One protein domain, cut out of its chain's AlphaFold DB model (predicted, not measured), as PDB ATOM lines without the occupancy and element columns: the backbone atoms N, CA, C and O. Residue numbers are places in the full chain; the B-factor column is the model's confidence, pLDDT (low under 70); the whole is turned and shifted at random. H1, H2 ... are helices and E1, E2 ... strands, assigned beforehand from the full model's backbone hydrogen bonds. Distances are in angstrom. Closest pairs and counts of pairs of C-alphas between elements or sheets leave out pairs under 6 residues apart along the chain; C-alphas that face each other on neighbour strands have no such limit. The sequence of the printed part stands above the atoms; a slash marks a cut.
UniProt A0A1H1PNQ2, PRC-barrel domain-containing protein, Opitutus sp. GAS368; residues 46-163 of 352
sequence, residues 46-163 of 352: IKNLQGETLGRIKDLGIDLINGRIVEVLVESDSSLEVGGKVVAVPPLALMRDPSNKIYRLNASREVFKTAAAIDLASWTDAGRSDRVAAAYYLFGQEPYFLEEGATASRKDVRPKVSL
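Overview. This is residues 46 to 163 of the 352 residues of the protein "PRC-barrel domain-containing protein" of Opitutus sp. GAS368 (UniProt A0A1H1PNQ2). A strongly twisted sheet of six strands, curled like part of a barrel, has helices H1 and H3 over one and the same face. The short H2 is off the sheet, and the last stretch, residues 139 to 163, has no named element and runs out to a loop at one end of the long axis. The printed part has 118 residues, with six named strands followed by three named helices; the sheet is mixed, in the order E4, E3, E2, E1, E6, E5. The class is mixed, helices and strands, with under half of the residues in named elements. The whole is compact, with a radius of gyration of the C-alphas of 14.6 A and spans of 45 by 33 by 24 A.

Arrangement. E1, residues 46 to 48, E2, residues 53 to 63, E3, residues 68 to 76, and E4, residues 86 to 89, form a meander, each strand the antiparallel neighbour of the one before. E2 bends by 59 degrees at residue 58; its residues 53 to 55 pair with E1 and its residues 55 to 63 with E3. N 46 and O 55 are 2.8 A apart, N 58 and O 73 2.8 A, and N 87 and O 74 2.8 A, each within hydrogen-bond range. E6, residues 102 to 105, is parallel to E1, with N 105 and O 47 2.8 A apart. E5, residues 94 to 96, is an edge strand and forms a hairpin with E6, with N 95 and O 104 2.8 A apart. H3, residues 129 to 138, is on the sheet at a height of 8.4 A and lies over E4 and E3, but only just, with 3 of its C-alphas falling on each. It runs across the strands, at 66 degrees to E3 on the local plane; the closest C-alphas of E4 and H3, those of Ala 88 and Ala 135, are 6.3 A apart. H1, residues 109 to 114, is on the same face at a height of 8.8 A, over none of the strands, but only just: 2 of its C-alphas fall on E2. H1 and H3 are close but not clearly touching, their closest C-alphas, those of Val 111 and Leu 138, being 7.8 A apart. H2, residues 123 to 126, is not on the sheet. In H1 and H3 every O i to N i+4 pair is within hydrogen-bond range; H2 is too short for such a pair.

Along the chain. E1 begins at C-alpha 46, (168.797, 155.097, 224.289). From first to last C-alpha E2 measures 27.7 A, E3 23.2 A and H3 14.4 A. H3 ends at C-alpha 138, (174.171, 151.886, 239.206).

Size, cuts and confidence. The two C-alphas farthest apart, those of Ser 79 and Arg 154, are 46.2 A apart. The printed part has no cut, and no link between named elements is long. Residues 145 to 146 pair with residues 161 to 162, parallel. The mean pLDDT of the printed part is 89.4; residues 152 to 159 are under 70.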
ATOM      1  N   ILE A  46     167.909 154.732 223.194       97.94
ATOM      2  CA  ILE A  46     168.797 155.097 224.289       97.94
ATOM      3  C   ILE A  46     170.230 155.059 223.771       97.94
ATOM      4  O   ILE A  46     170.703 154.027 223.287       97.94
ATOM      5  N   LYS A  47     170.926 156.191 223.879       98.06
ATOM      6  CA  LYS A  47     172.343 156.325 223.525       98.06
ATOM      7  C   LYS A  47     173.141 156.828 224.713       98.06
ATOM      8  O   LYS A  47     172.587 157.501 225.577       98.06
ATOM      9  N   ASN A  48     174.434 156.550 224.759       97.62
ATOM     10  CA  ASN A  48     175.294 157.220 225.730       97.62
ATOM     11  C   ASN A  48     175.680 158.643 225.272       97.62
ATOM     12  O   ASN A  48     175.249 159.131 224.215       97.62
ATOM     13  N   LEU A  49     176.493 159.340 226.071       96.31
ATOM     14  CA  LEU A  49     176.987 160.679 225.726       96.31
ATOM     15  C   LEU A  49     177.952 160.672 224.529       96.31
ATOM     16  O   LEU A  49     178.023 161.667 223.814       96.31
ATOM     17  N   GLN A  50     178.617 159.548 224.260       96.62
ATOM     18  CA  GLN A  50     179.488 159.333 223.100       96.62
ATOM     19  C   GLN A  50     178.694 159.071 221.805       96.62
ATOM     20  O   GLN A  50     179.268 159.030 220.722       96.62
ATOM     21  N   GLY A  51     177.364 158.940 221.892       96.06
ATOM     22  CA  GLY A  51     176.490 158.681 220.748       96.06
ATOM     23  C   GLY A  51     176.372 157.205 220.367       96.06
ATOM     24  O   GLY A  51     175.745 156.894 219.354       96.06
ATOM     25  N   GLU A  52     176.914 156.303 221.179       97.56
ATOM     26  CA  GLU A  52     176.817 154.862 220.981       97.56
ATOM     27  C   GLU A  52     175.436 154.356 221.410       97.56
ATOM     28  O   GLU A  52     174.903 154.755 222.449       97.56
ATOM     29  N   THR A  53     174.852 153.457 220.615       97.31
ATOM     30  CA  THR A  53     173.542 152.862 220.905       97.31
ATOM     31  C   THR A  53     173.634 151.876 222.065       97.31
ATOM     32  O   THR A  53     174.456 150.960 222.041       97.31
ATOM     33  N   LEU A  54     172.766 152.062 223.064       98.25
ATOM     34  CA  LEU A  54     172.592 151.149 224.193       98.25
ATOM     35  C   LEU A  54     171.351 150.266 224.023       98.25
ATOM     36  O   LEU A  54     171.350 149.113 224.441       98.25
ATOM     37  N   GLY A  55     170.290 150.784 223.405       97.88
ATOM     38  CA  GLY A  55     169.052 150.033 223.233       97.88
ATOM     39  C   GLY A  55     167.861 150.902 222.867       97.88
ATOM     40  O   GLY A  55     168.012 152.028 222.387       97.88
ATOM     41  N   ARG A  56     166.662 150.381 223.123       97.44
ATOM     42  CA  ARG A  56     165.388 151.072 222.886       97.44
ATOM     43  C   ARG A  56     164.450 150.876 224.067       97.44
ATOM     44  O   ARG A  56     164.488 149.834 224.718       97.44
ATOM     45  N   ILE A  57     163.605 151.864 224.350       97.06
ATOM     46  CA  ILE A  57     162.577 151.705 225.383       97.06
ATOM     47  C   ILE A  57     161.623 150.583 224.957       97.06
ATOM     48  O   ILE A  57     161.041 150.625 223.876       97.06
ATOM     49  N   LYS A  58     161.461 149.583 225.819       95.75
ATOM     50  CA  LYS A  58     160.529 148.467 225.654       95.75
ATOM     51  C   LYS A  58     159.212 148.731 226.370       95.75
ATOM     52  O   LYS A  58     158.148 148.442 225.831       95.75
ATOM     53  N   ASP A  59     159.300 149.253 227.589       95.75
ATOM     54  CA  ASP A  59     158.170 149.539 228.471       95.75
ATOM     55  C   ASP A  59     158.625 150.468 229.607       95.75
ATOM     56  O   ASP A  59     159.793 150.864 229.673       95.75
ATOM     57  N   LEU A  60     157.719 150.803 230.519       96.06
ATOM     58  CA  LEU A  60     157.993 151.611 231.702       96.06
ATOM     59  C   LEU A  60     157.476 150.893 232.952       96.06
ATOM     60  O   LEU A  60     156.372 150.353 232.939       96.06
ATOM     61  N   GLY A  61     158.244 150.923 234.038       95.06
ATOM     62  CA  GLY A  61     157.755 150.578 235.371       95.06
ATOM     63  C   GLY A  61     157.105 151.804 236.002       95.06
ATOM     64  O   GLY A  61     157.740 152.856 236.092       95.06
ATOM     65  N   ILE A  62     155.844 151.697 236.415       93.31
ATOM     66  CA  ILE A  62     155.061 152.819 236.928       93.31
ATOM     67  C   ILE A  62     154.507 152.558 238.321       93.31
ATOM     68  O   ILE A  62     153.975 151.494 238.618       93.31
ATOM     69  N   ASP A  63     154.591 153.588 239.148       91.62
ATOM     70  CA  ASP A  63     153.988 153.679 240.464       91.62
ATOM     71  C   ASP A  63     152.846 154.694 240.372       91.62
ATOM     72  O   ASP A  63     153.035 155.910 240.481       91.62
ATOM     73  N   LEU A  64     151.652 154.176 240.072       87.31
ATOM     74  CA  LEU A  64     150.488 154.995 239.740       87.31
ATOM     75  C   LEU A  64     150.031 155.856 240.922       87.31
ATOM     76  O   LEU A  64     149.701 157.024 240.729       87.31
ATOM     77  N   ILE A  65     150.057 155.302 242.140       79.69
ATOM     78  CA  ILE A  65     149.614 156.021 243.343       79.69
ATOM     79  C   ILE A  65     150.514 157.223 243.632       79.69
ATOM     80  O   ILE A  65     150.021 158.255 244.084       79.69
ATOM     81  N   ASN A  66     151.805 157.108 243.310       79.94
ATOM     82  CA  ASN A  66     152.742 158.214 243.420       79.94
ATOM     83  C   ASN A  66     152.838 159.061 242.134       79.94
ATOM     84  O   ASN A  66     153.584 160.035 242.096       79.94
ATOM     85  N   GLY A  67     152.106 158.716 241.067       83.19
ATOM     86  CA  GLY A  67     152.173 159.408 239.776       83.19
ATOM     87  C   GLY A  67     153.566 159.368 239.133       83.19
ATOM     88  O   GLY A  67     153.928 160.274 238.375       83.19
ATOM     89  N   ARG A  68     154.374 158.349 239.454       89.00
ATOM     90  CA  ARG A  68     155.782 158.260 239.056       89.00
ATOM     91  C   ARG A  68     156.013 157.184 238.011       89.00
ATOM     92  O   ARG A  68     155.523 156.063 238.113       89.00
ATOM     93  N   ILE A  69     156.845 157.521 237.034       94.00
ATOM     94  CA  ILE A  69     157.581 156.515 236.276       94.00
ATOM     95  C   ILE A  69     158.793 156.180 237.137       94.00
ATOM     96  O   ILE A  69     159.588 157.061 237.456       94.00
ATOM     97  N   VAL A  70     158.886 154.926 237.553       94.25
ATOM     98  CA  VAL A  70     159.936 154.434 238.446       94.25
ATOM     99  C   VAL A  70     161.178 154.110 237.631       94.25
ATOM    100  O   VAL A  70     162.274 154.535 237.970       94.25
ATOM    101  N   GLU A  71     161.005 153.412 236.509       95.38
ATOM    102  CA  GLU A  71     162.102 152.985 235.643       95.38
ATOM    103  C   GLU A  71     161.667 152.956 234.181       95.38
ATOM    104  O   GLU A  71     160.527 152.634 233.840       95.38
ATOM    105  N   VAL A  72     162.618 153.244 233.306       97.38
ATOM    106  CA  VAL A  72     162.525 153.019 231.869       97.38
ATOM    107  C   VAL A  72     163.132 151.655 231.573       97.38
ATOM    108  O   VAL A  72     164.306 151.430 231.859       97.38
ATOM    109  N   LEU A  73     162.341 150.736 231.019       97.00
ATOM    110  CA  LEU A  73     162.803 149.393 230.682       97.00
ATOM    111  C   LEU A  73     163.379 149.421 229.271       97.00
ATOM    112  O   LEU A  73     162.653 149.639 228.303       97.00
ATOM    113  N   VAL A  74     164.687 149.231 229.155       97.94
ATOM    114  CA  VAL A  74     165.445 149.355 227.909       97.94
ATOM    115  C   VAL A  74     165.834 147.969 227.418       97.94
ATOM    116  O   VAL A  74     166.591 147.271 228.086       97.94
ATOM    117  N   GLU A  75     165.339 147.569 226.251       97.62
ATOM    118  CA  GLU A  75     165.819 146.374 225.554       97.62
ATOM    119  C   GLU A  75     167.178 146.692 224.926       97.62
ATOM    120  O   GLU A  75     167.305 147.637 224.143       97.62
ATOM    121  N   SER A  76     168.201 145.940 225.333       97.75
ATOM    122  CA  SER A  76     169.589 146.157 224.925       97.75
ATOM    123  C   SER A  76     169.758 145.941 223.427       97.75
ATOM    124  O   SER A  76     169.247 144.970 222.866       97.75
ATOM    125  N   ASP A  77     170.539 146.811 222.799       96.44
ATOM    126  CA  ASP A  77     170.910 146.664 221.398       96.44
ATOM    127  C   ASP A  77     171.793 145.423 221.178       96.44
ATOM    128  O   ASP A  77     172.609 145.056 222.031       96.44
ATOM    129  N   SER A  78     171.657 144.775 220.019       94.12
ATOM    130  CA  SER A  78     172.414 143.561 219.697       94.12
ATOM    131  C   SER A  78     173.926 143.796 219.657       94.12
ATOM    132  O   SER A  78     174.680 142.887 220.005       94.12
ATOM    133  N   SER A  79     174.379 145.016 219.341       93.06
ATOM    134  CA  SER A  79     175.804 145.378 219.338       93.06
ATOM    135  C   SER A  79     176.471 145.282 220.715       93.06
ATOM    136  O   SER A  79     177.698 145.314 220.807       93.06
ATOM    137  N   LEU A  80     175.700 145.213 221.805       94.50
ATOM    138  CA  LEU A  80     176.241 145.064 223.158       94.50
ATOM    139  C   LEU A  80     176.623 143.618 223.502       94.50
ATOM    140  O   LEU A  80     177.296 143.412 224.517       94.50
ATOM    141  N   GLU A  81     176.211 142.639 222.685       92.44
ATOM    142  CA  GLU A  81     176.491 141.207 222.874       92.44
ATOM    143  C   GLU A  81     175.976 140.662 224.225       92.44
ATOM    144  O   GLU A  81     176.603 139.827 224.868       92.44
ATOM    145  N   VAL A  82     174.814 141.156 224.675       91.50
ATOM    146  CA  VAL A  82     174.139 140.742 225.929       91.50
ATOM    147  C   VAL A  82     172.772 140.083 225.698       91.50
ATOM    148  O   VAL A  82     171.952 140.008 226.609       91.50
ATOM    149  N   GLY A  83     172.499 139.635 224.469       87.81
ATOM    150  CA  GLY A  83     171.325 138.813 224.149       87.81
ATOM    151  C   GLY A  83     169.963 139.501 224.300       87.81
ATOM    152  O   GLY A  83     169.020 138.861 224.747       87.81
ATOM    153  N   GLY A  84     169.838 140.796 223.975       88.38
ATOM    154  CA  GLY A  84     168.543 141.502 224.036       88.38
ATOM    155  C   GLY A  84     168.004 141.713 225.457       88.38
ATOM    156  O   GLY A  84     166.817 141.956 225.653       88.38
ATOM    157  N   LYS A  85     168.877 141.617 226.463       94.56
ATOM    158  CA  LYS A  85     168.589 141.875 227.876       94.56
ATOM    159  C   LYS A  85     167.781 143.159 228.088       94.56
ATOM    160  O   LYS A  85     168.146 144.212 227.566       94.56
ATOM    161  N   VAL A  86     166.767 143.104 228.948       96.62
ATOM    162  CA  VAL A  86     166.058 144.300 229.420       96.62
ATOM    163  C   VAL A  86     166.756 144.864 230.660       96.62
ATOM    164  O   VAL A  86     167.016 144.133 231.614       96.62
ATOM    165  N   VAL A  87     167.062 146.159 230.640       97.00
ATOM    166  CA  VAL A  87     167.725 146.912 231.714       97.00
ATOM    167  C   VAL A  87     166.781 147.990 232.237       97.00
ATOM    168  O   VAL A  87     166.215 148.738 231.444       97.00
ATOM    169  N   ALA A  88     166.631 148.111 233.556       96.62
ATOM    170  CA  ALA A  88     165.957 149.265 234.148       96.62
ATOM    171  C   ALA A  88     166.901 150.458 234.247       96.62
ATOM    172  O   ALA A  88     167.987 150.350 234.815       96.62
ATOM    173  N   VAL A  89     166.452 151.604 233.744       97.62
ATOM    174  CA  VAL A  89     167.159 152.878 233.836       97.62
ATOM    175  C   VAL A  89     166.278 153.884 234.582       97.62
ATOM    176  O   VAL A  89     165.131 154.095 234.178       97.62
ATOM    177  N   PRO A  90     166.773 154.543 235.643       96.44
ATOM    178  CA  PRO A  90     166.048 155.617 236.309       96.44
ATOM    179  C   PRO A  90     165.726 156.733 235.312       96.44
ATOM    180  O   PRO A  90     166.628 157.178 234.595       96.44
ATOM    181  N   PRO A  91     164.492 157.260 235.266       94.94
ATOM    182  CA  PRO A  91     164.139 158.238 234.243       94.94
ATOM    183  C   PRO A  91     164.948 159.538 234.347       94.94
ATOM    184  O   PRO A  91     165.275 160.149 233.338       94.94
ATOM    185  N   LEU A  92     165.356 159.899 235.566       91.25
ATOM    186  CA  LEU A  92     166.224 161.040 235.870       91.25
ATOM    187  C   LEU A  92     167.659 160.914 235.341       91.25
ATOM    188  O   LEU A  92     168.346 161.923 235.202       91.25
ATOM    189  N   ALA A  93     168.112 159.698 235.031       95.31
ATOM    190  CA  ALA A  93     169.404 159.481 234.390       95.31
ATOM    191  C   ALA A  93     169.359 159.778 232.875       95.31
ATOM    192  O   ALA A  93     170.402 159.775 232.217       95.31
ATOM    193  N   LEU A  94     168.165 160.018 232.314       96.31
ATOM    194  CA  LEU A  94     167.941 160.215 230.887       96.31
ATOM    195  C   LEU A  94     167.769 161.694 230.537       96.31
ATOM    196  O   LEU A  94     166.981 162.426 231.132       96.31
ATOM    197  N   MET A  95     168.451 162.117 229.478       94.75
ATOM    198  CA  MET A  95     168.327 163.447 228.890       94.75
ATOM    199  C   MET A  95     167.631 163.326 227.537       94.75
ATOM    200  O   MET A  95     168.178 162.716 226.617       94.75
ATOM    201  N   ARG A  96     166.431 163.900 227.387       91.44
ATOM    202  CA  ARG A  96     165.742 163.887 226.087       91.44
ATOM    203  C   ARG A  96     166.410 164.808 225.078       91.44
ATOM    204  O   ARG A  96     166.833 165.912 225.423       91.44
ATOM    205  N   ASP A  97     166.431 164.385 223.824       88.81
ATOM    206  CA  ASP A  97     166.708 165.273 222.708       88.81
ATOM    207  C   ASP A  97     165.470 166.123 222.338       88.81
ATOM    208  O   ASP A  97     164.345 165.799 222.731       88.81
ATOM    209  N   PRO A  98     165.637 167.212 221.563       86.00
ATOM    210  CA  PRO A  98     164.511 168.034 221.120       86.00
ATOM    211  C   PRO A  98     163.480 167.283 220.265       86.00
ATOM    212  O   PRO A  98     162.319 167.681 220.233       86.00
ATOM    213  N   SER A  99     163.882 166.207 219.572       85.50
ATOM    214  CA  SER A  99     162.984 165.442 218.696       85.50
ATOM    215  C   SER A  99     162.159 164.372 219.422       85.50
ATOM    216  O   SER A  99     161.257 163.795 218.815       85.50
ATOM    217  N   ASN A 100     162.436 164.119 220.708       83.94
ATOM    218  CA  ASN A 100     161.888 163.017 221.506       83.94
ATOM    219  C   ASN A 100     162.102 161.624 220.889       83.94
ATOM    220  O   ASN A 100     161.341 160.704 221.177       83.94
ATOM    221  N   LYS A 101     163.123 161.453 220.044       92.31
ATOM    222  CA  LYS A 101     163.462 160.160 219.425       92.31
ATOM    223  C   LYS A 101     164.664 159.498 220.079       92.31
ATOM    224  O   LYS A 101     164.816 158.285 219.960       92.31
ATOM    225  N   ILE A 102     165.515 160.277 220.745       95.44
ATOM    226  CA  ILE A 102     166.745 159.787 221.365       95.44
ATOM    227  C   ILE A 102     166.836 160.339 222.778       95.44
ATOM    228  O   ILE A 102     166.879 161.552 222.981       95.44
ATOM    229  N   TYR A 103     166.930 159.450 223.757       97.06
ATOM    230  CA  TYR A 103     167.298 159.809 225.120       97.06
ATOM    231  C   TYR A 103     168.756 159.429 225.369       97.06
ATOM    232  O   TYR A 103     169.234 158.379 224.935       97.06
ATOM    233  N   ARG A 104     169.486 160.314 226.047       97.62
ATOM    234  CA  ARG A 104     170.901 160.135 226.362       97.62
ATOM    235  C   ARG A 104     171.088 159.732 227.813       97.62
ATOM    236  O   ARG A 104     170.528 160.373 228.693       97.62
ATOM    237  N   LEU A 105     171.901 158.710 228.038       97.69
ATOM    238  CA  LEU A 105     172.286 158.211 229.350       97.69
ATOM    239  C   LEU A 105     173.767 158.513 229.601       97.69
ATOM    240  O   LEU A 105     174.618 158.220 228.762       97.69
ATOM    241  N   ASN A 106     174.096 159.068 230.764       96.25
ATOM    242  CA  ASN A 106     175.487 159.249 231.174       96.25
ATOM    243  C   ASN A 106     176.070 157.955 231.770       96.25
ATOM    244  O   ASN A 106     176.301 157.863 232.971       96.25
ATOM    245  N   ALA A 107     176.260 156.937 230.930       96.56
ATOM    246  CA  ALA A 107     176.894 155.674 231.297       96.56
ATOM    247  C   ALA A 107     177.640 155.083 230.094       96.56
ATOM    248  O   ALA A 107     177.185 155.217 228.956       96.56
ATOM    249  N   SER A 108     178.770 154.412 230.332       97.25
ATOM    250  CA  SER A 108     179.467 153.677 229.272       97.25
ATOM    251  C   SER A 108     178.705 152.402 228.886       97.25
ATOM    252  O   SER A 108     177.816 151.942 229.617       97.25
ATOM    253  N   ARG A 109     179.068 151.795 227.747       97.25
ATOM    254  CA  ARG A 109     178.512 150.499 227.320       97.25
ATOM    255  C   ARG A 109     178.777 149.420 228.374       97.25
ATOM    256  O   ARG A 109     177.901 148.621 228.677       97.25
ATOM    257  N   GLU A 110     179.960 149.432 228.971       96.56
ATOM    258  CA  GLU A 110     180.429 148.486 229.986       96.56
ATOM    259  C   GLU A 110     179.583 148.594 231.253       96.56
ATOM    260  O   GLU A 110     179.074 147.581 231.726       96.56
ATOM    261  N   VAL A 111     179.339 149.815 231.749       96.81
ATOM    262  CA  VAL A 111     178.448 150.040 232.898       96.81
ATOM    263  C   VAL A 111     177.043 149.516 232.592       96.81
ATOM    264  O   VAL A 111     176.489 148.743 233.372       96.81
ATOM    265  N   PHE A 112     176.482 149.841 231.425       97.62
ATOM    266  CA  PHE A 112     175.150 149.369 231.033       97.62
ATOM    267  C   PHE A 112     175.061 147.829 230.958       97.62
ATOM    268  O   PHE A 112     174.078 147.222 231.404       97.62
ATOM    269  N   LYS A 113     176.114 147.165 230.463       96.31
ATOM    270  CA  LYS A 113     176.199 145.696 230.402       96.31
ATOM    271  C   LYS A 113     176.149 145.049 231.791       96.31
ATOM    272  O   LYS A 113     175.524 143.995 231.914       96.31
ATOM    273  N   THR A 114     176.706 145.688 232.825       96.12
ATOM    274  CA  THR A 114     176.726 145.158 234.207       96.12
ATOM    275  C   THR A 114     175.372 145.175 234.919       96.12
ATOM    276  O   THR A 114     175.216 144.478 235.918       96.12
ATOM    277  N   ALA A 115     174.383 145.928 234.418       95.44
ATOM    278  CA  ALA A 115     173.073 146.023 235.064       95.44
ATOM    279  C   ALA A 115     172.413 144.645 235.258       95.44
ATOM    280  O   ALA A 115     172.641 143.728 234.472       95.44
ATOM    281  N   ALA A 116     171.541 144.477 236.248       92.44
ATOM    282  CA  ALA A 116     170.755 143.249 236.339       92.44
ATOM    283  C   ALA A 116     169.774 143.149 235.155       92.44
ATOM    284  O   ALA A 116     169.196 144.151 234.729       92.44
ATOM    285  N   ALA A 117     169.607 141.947 234.600       92.38
ATOM    286  CA  ALA A 117     168.586 141.689 233.589       92.38
ATOM    287  C   ALA A 117     167.199 141.617 234.241       92.38
ATOM    288  O   ALA A 117     167.050 141.021 235.306       92.38
ATOM    289  N   ILE A 118     166.191 142.190 233.589       92.19
ATOM    290  CA  ILE A 118     164.794 142.091 234.015       92.19
ATOM    291  C   ILE A 118     164.081 141.047 233.167       92.19
ATOM    292  O   ILE A 118     164.017 141.169 231.943       92.19
ATOM    293  N   ASP A 119     163.489 140.056 233.830       89.69
ATOM    294  CA  ASP A 119     162.526 139.163 233.198       89.69
ATOM    295  C   ASP A 119     161.129 139.797 233.227       89.69
ATOM    296  O   ASP A 119     160.473 139.901 234.265       89.69
ATOM    297  N   LEU A 120     160.659 140.226 232.056       89.56
ATOM    298  CA  LEU A 120     159.333 140.815 231.898       89.56
ATOM    299  C   LEU A 120     158.196 139.790 232.056       89.56
ATOM    300  O   LEU A 120     157.052 140.205 232.261       89.56
ATOM    301  N   ALA A 121     158.464 138.486 231.939       87.56
ATOM    302  CA  ALA A 121     157.468 137.442 232.177       87.56
ATOM    303  C   ALA A 121     157.217 137.220 233.681       87.56
ATOM    304  O   ALA A 121     156.086 136.933 234.072       87.56
ATOM    305  N   SER A 122     158.228 137.464 234.520       84.50
ATOM    306  CA  SER A 122     158.204 137.248 235.975       84.50
ATOM    307  C   SER A 122     158.200 138.575 236.753       84.50
ATOM    308  O   SER A 122     159.061 138.849 237.588       84.50
ATOM    309  N   TRP A 123     157.217 139.440 236.472       84.94
ATOM    310  CA  TRP A 123     157.194 140.832 236.963       84.94
ATOM    311  C   TRP A 123     157.109 140.994 238.494       84.94
ATOM    312  O   TRP A 123     157.458 142.053 239.016       84.94
ATOM    313  N   THR A 124     156.674 139.968 239.230       75.81
ATOM    314  CA  THR A 124     156.542 140.015 240.700       75.81
ATOM    315  C   THR A 124     157.851 140.376 241.403       75.81
ATOM    316  O   THR A 124     157.821 141.071 242.417       75.81
ATOM    317  N   ASP A 125     158.992 139.994 240.827       70.06
ATOM    318  CA  ASP A 125     160.317 140.278 241.390       70.06
ATOM    319  C   ASP A 125     160.889 141.619 240.909       70.06
ATOM    320  O   ASP A 125     161.764 142.206 241.554       70.06
ATOM    321  N   ALA A 126     160.376 142.141 239.791       72.44
ATOM    322  CA  ALA A 126     160.843 143.384 239.191       72.44
ATOM    323  C   ALA A 126     160.384 144.618 239.985       72.44
ATOM    324  O   ALA A 126     161.095 145.612 240.014       72.44
ATOM    325  N   GLY A 127     159.252 144.571 240.688       77.00
ATOM    326  CA  GLY A 127     158.764 145.711 241.476       77.00
ATOM    327  C   GLY A 127     159.403 145.890 242.861       77.00
ATOM    328  O   GLY A 127     159.032 146.826 243.568       77.00
ATOM    329  N   ARG A 128     160.315 145.000 243.287       84.00
ATOM    330  CA  ARG A 128     160.876 145.023 244.650       84.00
ATOM    331  C   ARG A 128     161.782 146.241 244.872       84.00
ATOM    332  O   ARG A 128     162.594 146.591 244.015       84.00
ATOM    333  N   SER A 129     161.628 146.876 246.033       87.31
ATOM    334  CA  SER A 129     162.274 148.153 246.368       87.31
ATOM    335  C   SER A 129     163.805 148.078 246.340       87.31
ATOM    336  O   SER A 129     164.436 148.968 245.776       87.31
ATOM    337  N   ASP A 130     164.389 146.989 246.851       89.88
ATOM    338  CA  ASP A 130     165.833 146.713 246.838       89.88
ATOM    339  C   ASP A 130     166.410 146.704 245.413       89.88
ATOM    340  O   ASP A 130     167.422 147.347 245.125       89.88
ATOM    341  N   ARG A 131     165.736 146.016 244.485       92.12
ATOM    342  CA  ARG A 131     166.162 145.919 243.085       92.12
ATOM    343  C   ARG A 131     166.041 147.260 242.366       92.12
ATOM    344  O   ARG A 131     166.951 147.632 241.623       92.12
ATOM    345  N   VAL A 132     164.931 147.974 242.569       93.75
ATOM    346  CA  VAL A 132     164.748 149.317 242.000       93.75
ATOM    347  C   VAL A 132     165.847 150.247 242.522       93.75
ATOM    348  O   VAL A 132     166.492 150.933 241.733       93.75
ATOM    349  N   ALA A 133     166.133 150.230 243.827       94.12
ATOM    350  CA  ALA A 133     167.185 151.052 244.419       94.12
ATOM    351  C   ALA A 133     168.569 150.736 243.823       94.12
ATOM    352  O   ALA A 133     169.301 151.649 243.442       94.12
ATOM    353  N   ALA A 134     168.897 149.455 243.632       94.44
ATOM    354  CA  ALA A 134     170.143 149.045 242.986       94.44
ATOM    355  C   ALA A 134     170.289 149.600 241.554       94.44
ATOM    356  O   ALA A 134     171.380 150.028 241.169       94.44
ATOM    357  N   ALA A 135     169.202 149.646 240.772       95.12
ATOM    358  CA  ALA A 135     169.215 150.256 239.440       95.12
ATOM    359  C   ALA A 135     169.472 151.772 239.504       95.12
ATOM    360  O   ALA A 135     170.224 152.304 238.687       95.12
ATOM    361  N   TYR A 136     168.901 152.461 240.496       95.56
ATOM    362  CA  TYR A 136     169.175 153.878 240.745       95.56
ATOM    363  C   TYR A 136     170.655 154.137 241.016       95.56
ATOM    364  O   TYR A 136     171.275 154.940 240.312       95.56
ATOM    365  N   TYR A 137     171.246 153.394 241.951       95.88
ATOM    366  CA  TYR A 137     172.651 153.565 242.311       95.88
ATOM    367  C   TYR A 137     173.614 153.258 241.168       95.88
ATOM    368  O   TYR A 137     174.583 153.995 240.982       95.88
ATOM    369  N   LEU A 138     173.335 152.231 240.359       96.75
ATOM    370  CA  LEU A 138     174.171 151.886 239.206       96.75
ATOM    371  C   LEU A 138     174.331 153.056 238.223       96.75
ATOM    372  O   LEU A 138     175.404 153.246 237.653       96.75
ATOM    373  N   PHE A 139     173.276 153.853 238.042       96.38
ATOM    374  CA  PHE A 139     173.279 155.018 237.155       96.38
ATOM    375  C   PHE A 139     173.485 156.344 237.904       96.38
ATOM    376  O   PHE A 139     173.148 157.413 237.388       96.38
ATOM    377  N   GLY A 140     174.048 156.283 239.116       93.75
ATOM    378  CA  GLY A 140     174.435 157.455 239.901       93.75
ATOM    379  C   GLY A 140     173.258 158.314 240.364       93.75
ATOM    380  O   GLY A 140     173.419 159.521 240.535       93.75
ATOM    381  N   GLN A 141     172.071 157.724 240.517       91.75
ATOM    382  CA  GLN A 141     170.879 158.396 241.028       91.75
ATOM    383  C   GLN A 141     170.564 157.928 242.447       91.75
ATOM    384  O   GLN A 141     170.736 156.758 242.784       91.75
ATOM    385  N   GLU A 142     170.031 158.831 243.267       89.44
ATOM    386  CA  GLU A 142     169.407 158.452 244.533       89.44
ATOM    387  C   GLU A 142     167.931 158.080 244.313       89.44
ATOM    388  O   GLU A 142     167.220 158.804 243.602       89.44
ATOM    389  N   PRO A 143     167.434 156.994 244.933       90.56
ATOM    390  CA  PRO A 143     166.011 156.672 244.927       90.56
ATOM    391  C   PRO A 143     165.162 157.815 245.499       90.56
ATOM    392  O   PRO A 143     165.477 158.377 246.552       90.56
ATOM    393  N   TYR A 144     164.044 158.131 244.835       83.56
ATOM    394  CA  TYR A 144     163.067 159.109 245.345       83.56
ATOM    395  C   TYR A 144     162.235 158.559 246.513       83.56
ATOM    396  O   TYR A 144     161.559 159.313 247.215       83.56
ATOM    397  N   PHE A 145     162.248 157.240 246.688       87.62
ATOM    398  CA  PHE A 145     161.456 156.518 247.668       87.62
ATOM    399  C   PHE A 145     162.308 156.049 248.851       87.62
ATOM    400  O   PHE A 145     163.537 156.014 248.792       87.62
ATOM    401  N   LEU A 146     161.630 155.699 249.941       85.62
ATOM    402  CA  LEU A 146     162.213 155.067 251.115       85.62
ATOM    403  C   LEU A 146     162.570 153.625 250.790       85.62
ATOM    404  O   LEU A 146     161.708 152.844 250.386       85.62
ATOM    405  N   GLU A 147     163.830 153.284 251.008       85.12
ATOM    406  CA  GLU A 147     164.287 151.901 251.001       85.12
ATOM    407  C   GLU A 147     163.728 151.143 252.210       85.12
ATOM    408  O   GLU A 147     163.327 151.732 253.220       85.12
ATOM    409  N   GLU A 148     163.678 149.819 252.102       78.94
ATOM    410  CA  GLU A 148     163.132 148.966 253.152       78.94
ATOM    411  C   GLU A 148     163.883 149.166 254.480       78.94
ATOM    412  O   GLU A 148     165.111 149.156 254.536       78.94
ATOM    413  N   GLY A 149     163.135 149.404 255.561       76.94
ATOM    414  CA  GLY A 149     163.695 149.711 256.882       76.94
ATOM    415  C   GLY A 149     164.140 151.167 257.087       76.94
ATOM    416  O   GLY A 149     164.447 151.540 258.219       76.94
ATOM    417  N   ALA A 150     164.127 152.015 256.053       79.06
ATOM    418  CA  ALA A 150     164.423 153.436 256.196       79.06
ATOM    419  C   ALA A 150     163.217 154.215 256.749       79.06
ATOM    420  O   ALA A 150     162.070 154.022 256.343       79.06
ATOM    421  N   THR A 151     163.479 155.161 257.651       71.12
ATOM    422  CA  THR A 151     162.471 156.111 258.143       71.12
ATOM    423  C   THR A 151     162.638 157.458 257.457       71.12
ATOM    424  O   THR A 151     163.755 157.973 257.396       71.12
ATOM    425  N   ALA A 152     161.538 158.067 257.008       68.81
ATOM    426  CA  ALA A 152     161.569 159.421 256.461       68.81
ATOM    427  C   ALA A 152     162.157 160.411 257.476       68.81
ATOM    428  O   ALA A 152     161.669 160.526 258.606       68.81
ATOM    429  N   SER A 153     163.187 161.152 257.070       67.75
ATOM    430  CA  SER A 153     163.753 162.218 257.885       67.75
ATOM    431  C   SER A 153     163.057 163.539 257.557       67.75
ATOM    432  O   SER A 153     162.967 163.970 256.410       67.75
ATOM    433  N   ARG A 154     162.586 164.235 258.599       57.31
ATOM    434  CA  ARG A 154     162.001 165.585 258.471       57.31
ATOM    435  C   ARG A 154     163.026 166.649 258.063       57.31
ATOM    436  O   ARG A 154     162.640 167.783 257.807       57.31
ATOM    437  N   LYS A 155     164.319 166.312 258.077       59.59
ATOM    438  CA  LYS A 155     165.413 167.205 257.677       59.59
ATOM    439  C   LYS A 155     165.791 167.037 256.208       59.59
ATOM    440  O   LYS A 155     166.582 167.833 255.707       59.59
ATOM    441  N   ASP A 156     165.254 166.023 255.535       62.09
ATOM    442  CA  ASP A 156     165.590 165.764 254.145       62.09
ATOM    443  C   ASP A 156     165.002 166.872 253.272       62.09
ATOM    444  O   ASP A 156     163.824 167.216 253.369       62.09
ATOM    445  N   VAL A 157     165.833 167.419 252.383       56.66
ATOM    446  CA  VAL A 157     165.419 168.448 251.412       56.66
ATOM    447  C   VAL A 157     164.295 167.924 250.502       56.66
ATOM    448  O   VAL A 157     163.503 168.706 249.976       56.66
ATOM    449  N   ARG A 158     164.206 166.596 250.340       60.03
ATOM    450  CA  ARG A 158     163.129 165.882 249.649       60.03
ATOM    451  C   ARG A 158     162.580 164.789 250.572       60.03
ATOM    452  O   ARG A 158     163.287 163.807 250.790       60.03
ATOM    453  N   PRO A 159     161.360 164.923 251.119       61.47
ATOM    454  CA  PRO A 159     160.762 163.852 251.903       61.47
ATOM    455  C   PRO A 159     160.521 162.642 250.994       61.47
ATOM    456  O   PRO A 159     159.710 162.695 250.072       61.47
ATOM    457  N   LYS A 160     161.257 161.559 251.246       76.56
ATOM    458  CA  LYS A 160     161.082 160.290 250.540       76.56
ATOM    459  C   LYS A 160     159.749 159.652 250.944       76.56
ATOM    460  O   LYS A 160     159.384 159.659 252.120       76.56
ATOM    461  N   VAL A 161     159.043 159.080 249.973       77.75
ATOM    462  CA  VAL A 161     157.786 158.333 250.184       77.75
ATOM    463  C   VAL A 161     158.032 156.833 250.086       77.75
ATOM    464  O   VAL A 161     159.000 156.409 249.468       77.75
ATOM    465  N   SER A 162     157.172 155.997 250.659       82.69
ATOM    466  CA  SER A 162     157.243 154.555 250.392       82.69
ATOM    467  C   SER A 162     156.981 154.268 248.911       82.69
ATOM    468  O   SER A 162     156.068 154.851 248.317       82.69
ATOM    469  N   LEU A 163     157.760 153.353 248.329       87.69
ATOM    470  CA  LEU A 163     157.519 152.871 246.972       87.69
ATOM    471  C   LEU A 163     156.146 152.188 246.912       87.69
ATOM    472  O   LEU A 163     155.828 151.339 247.748       87.69
TER     473      LEU A 163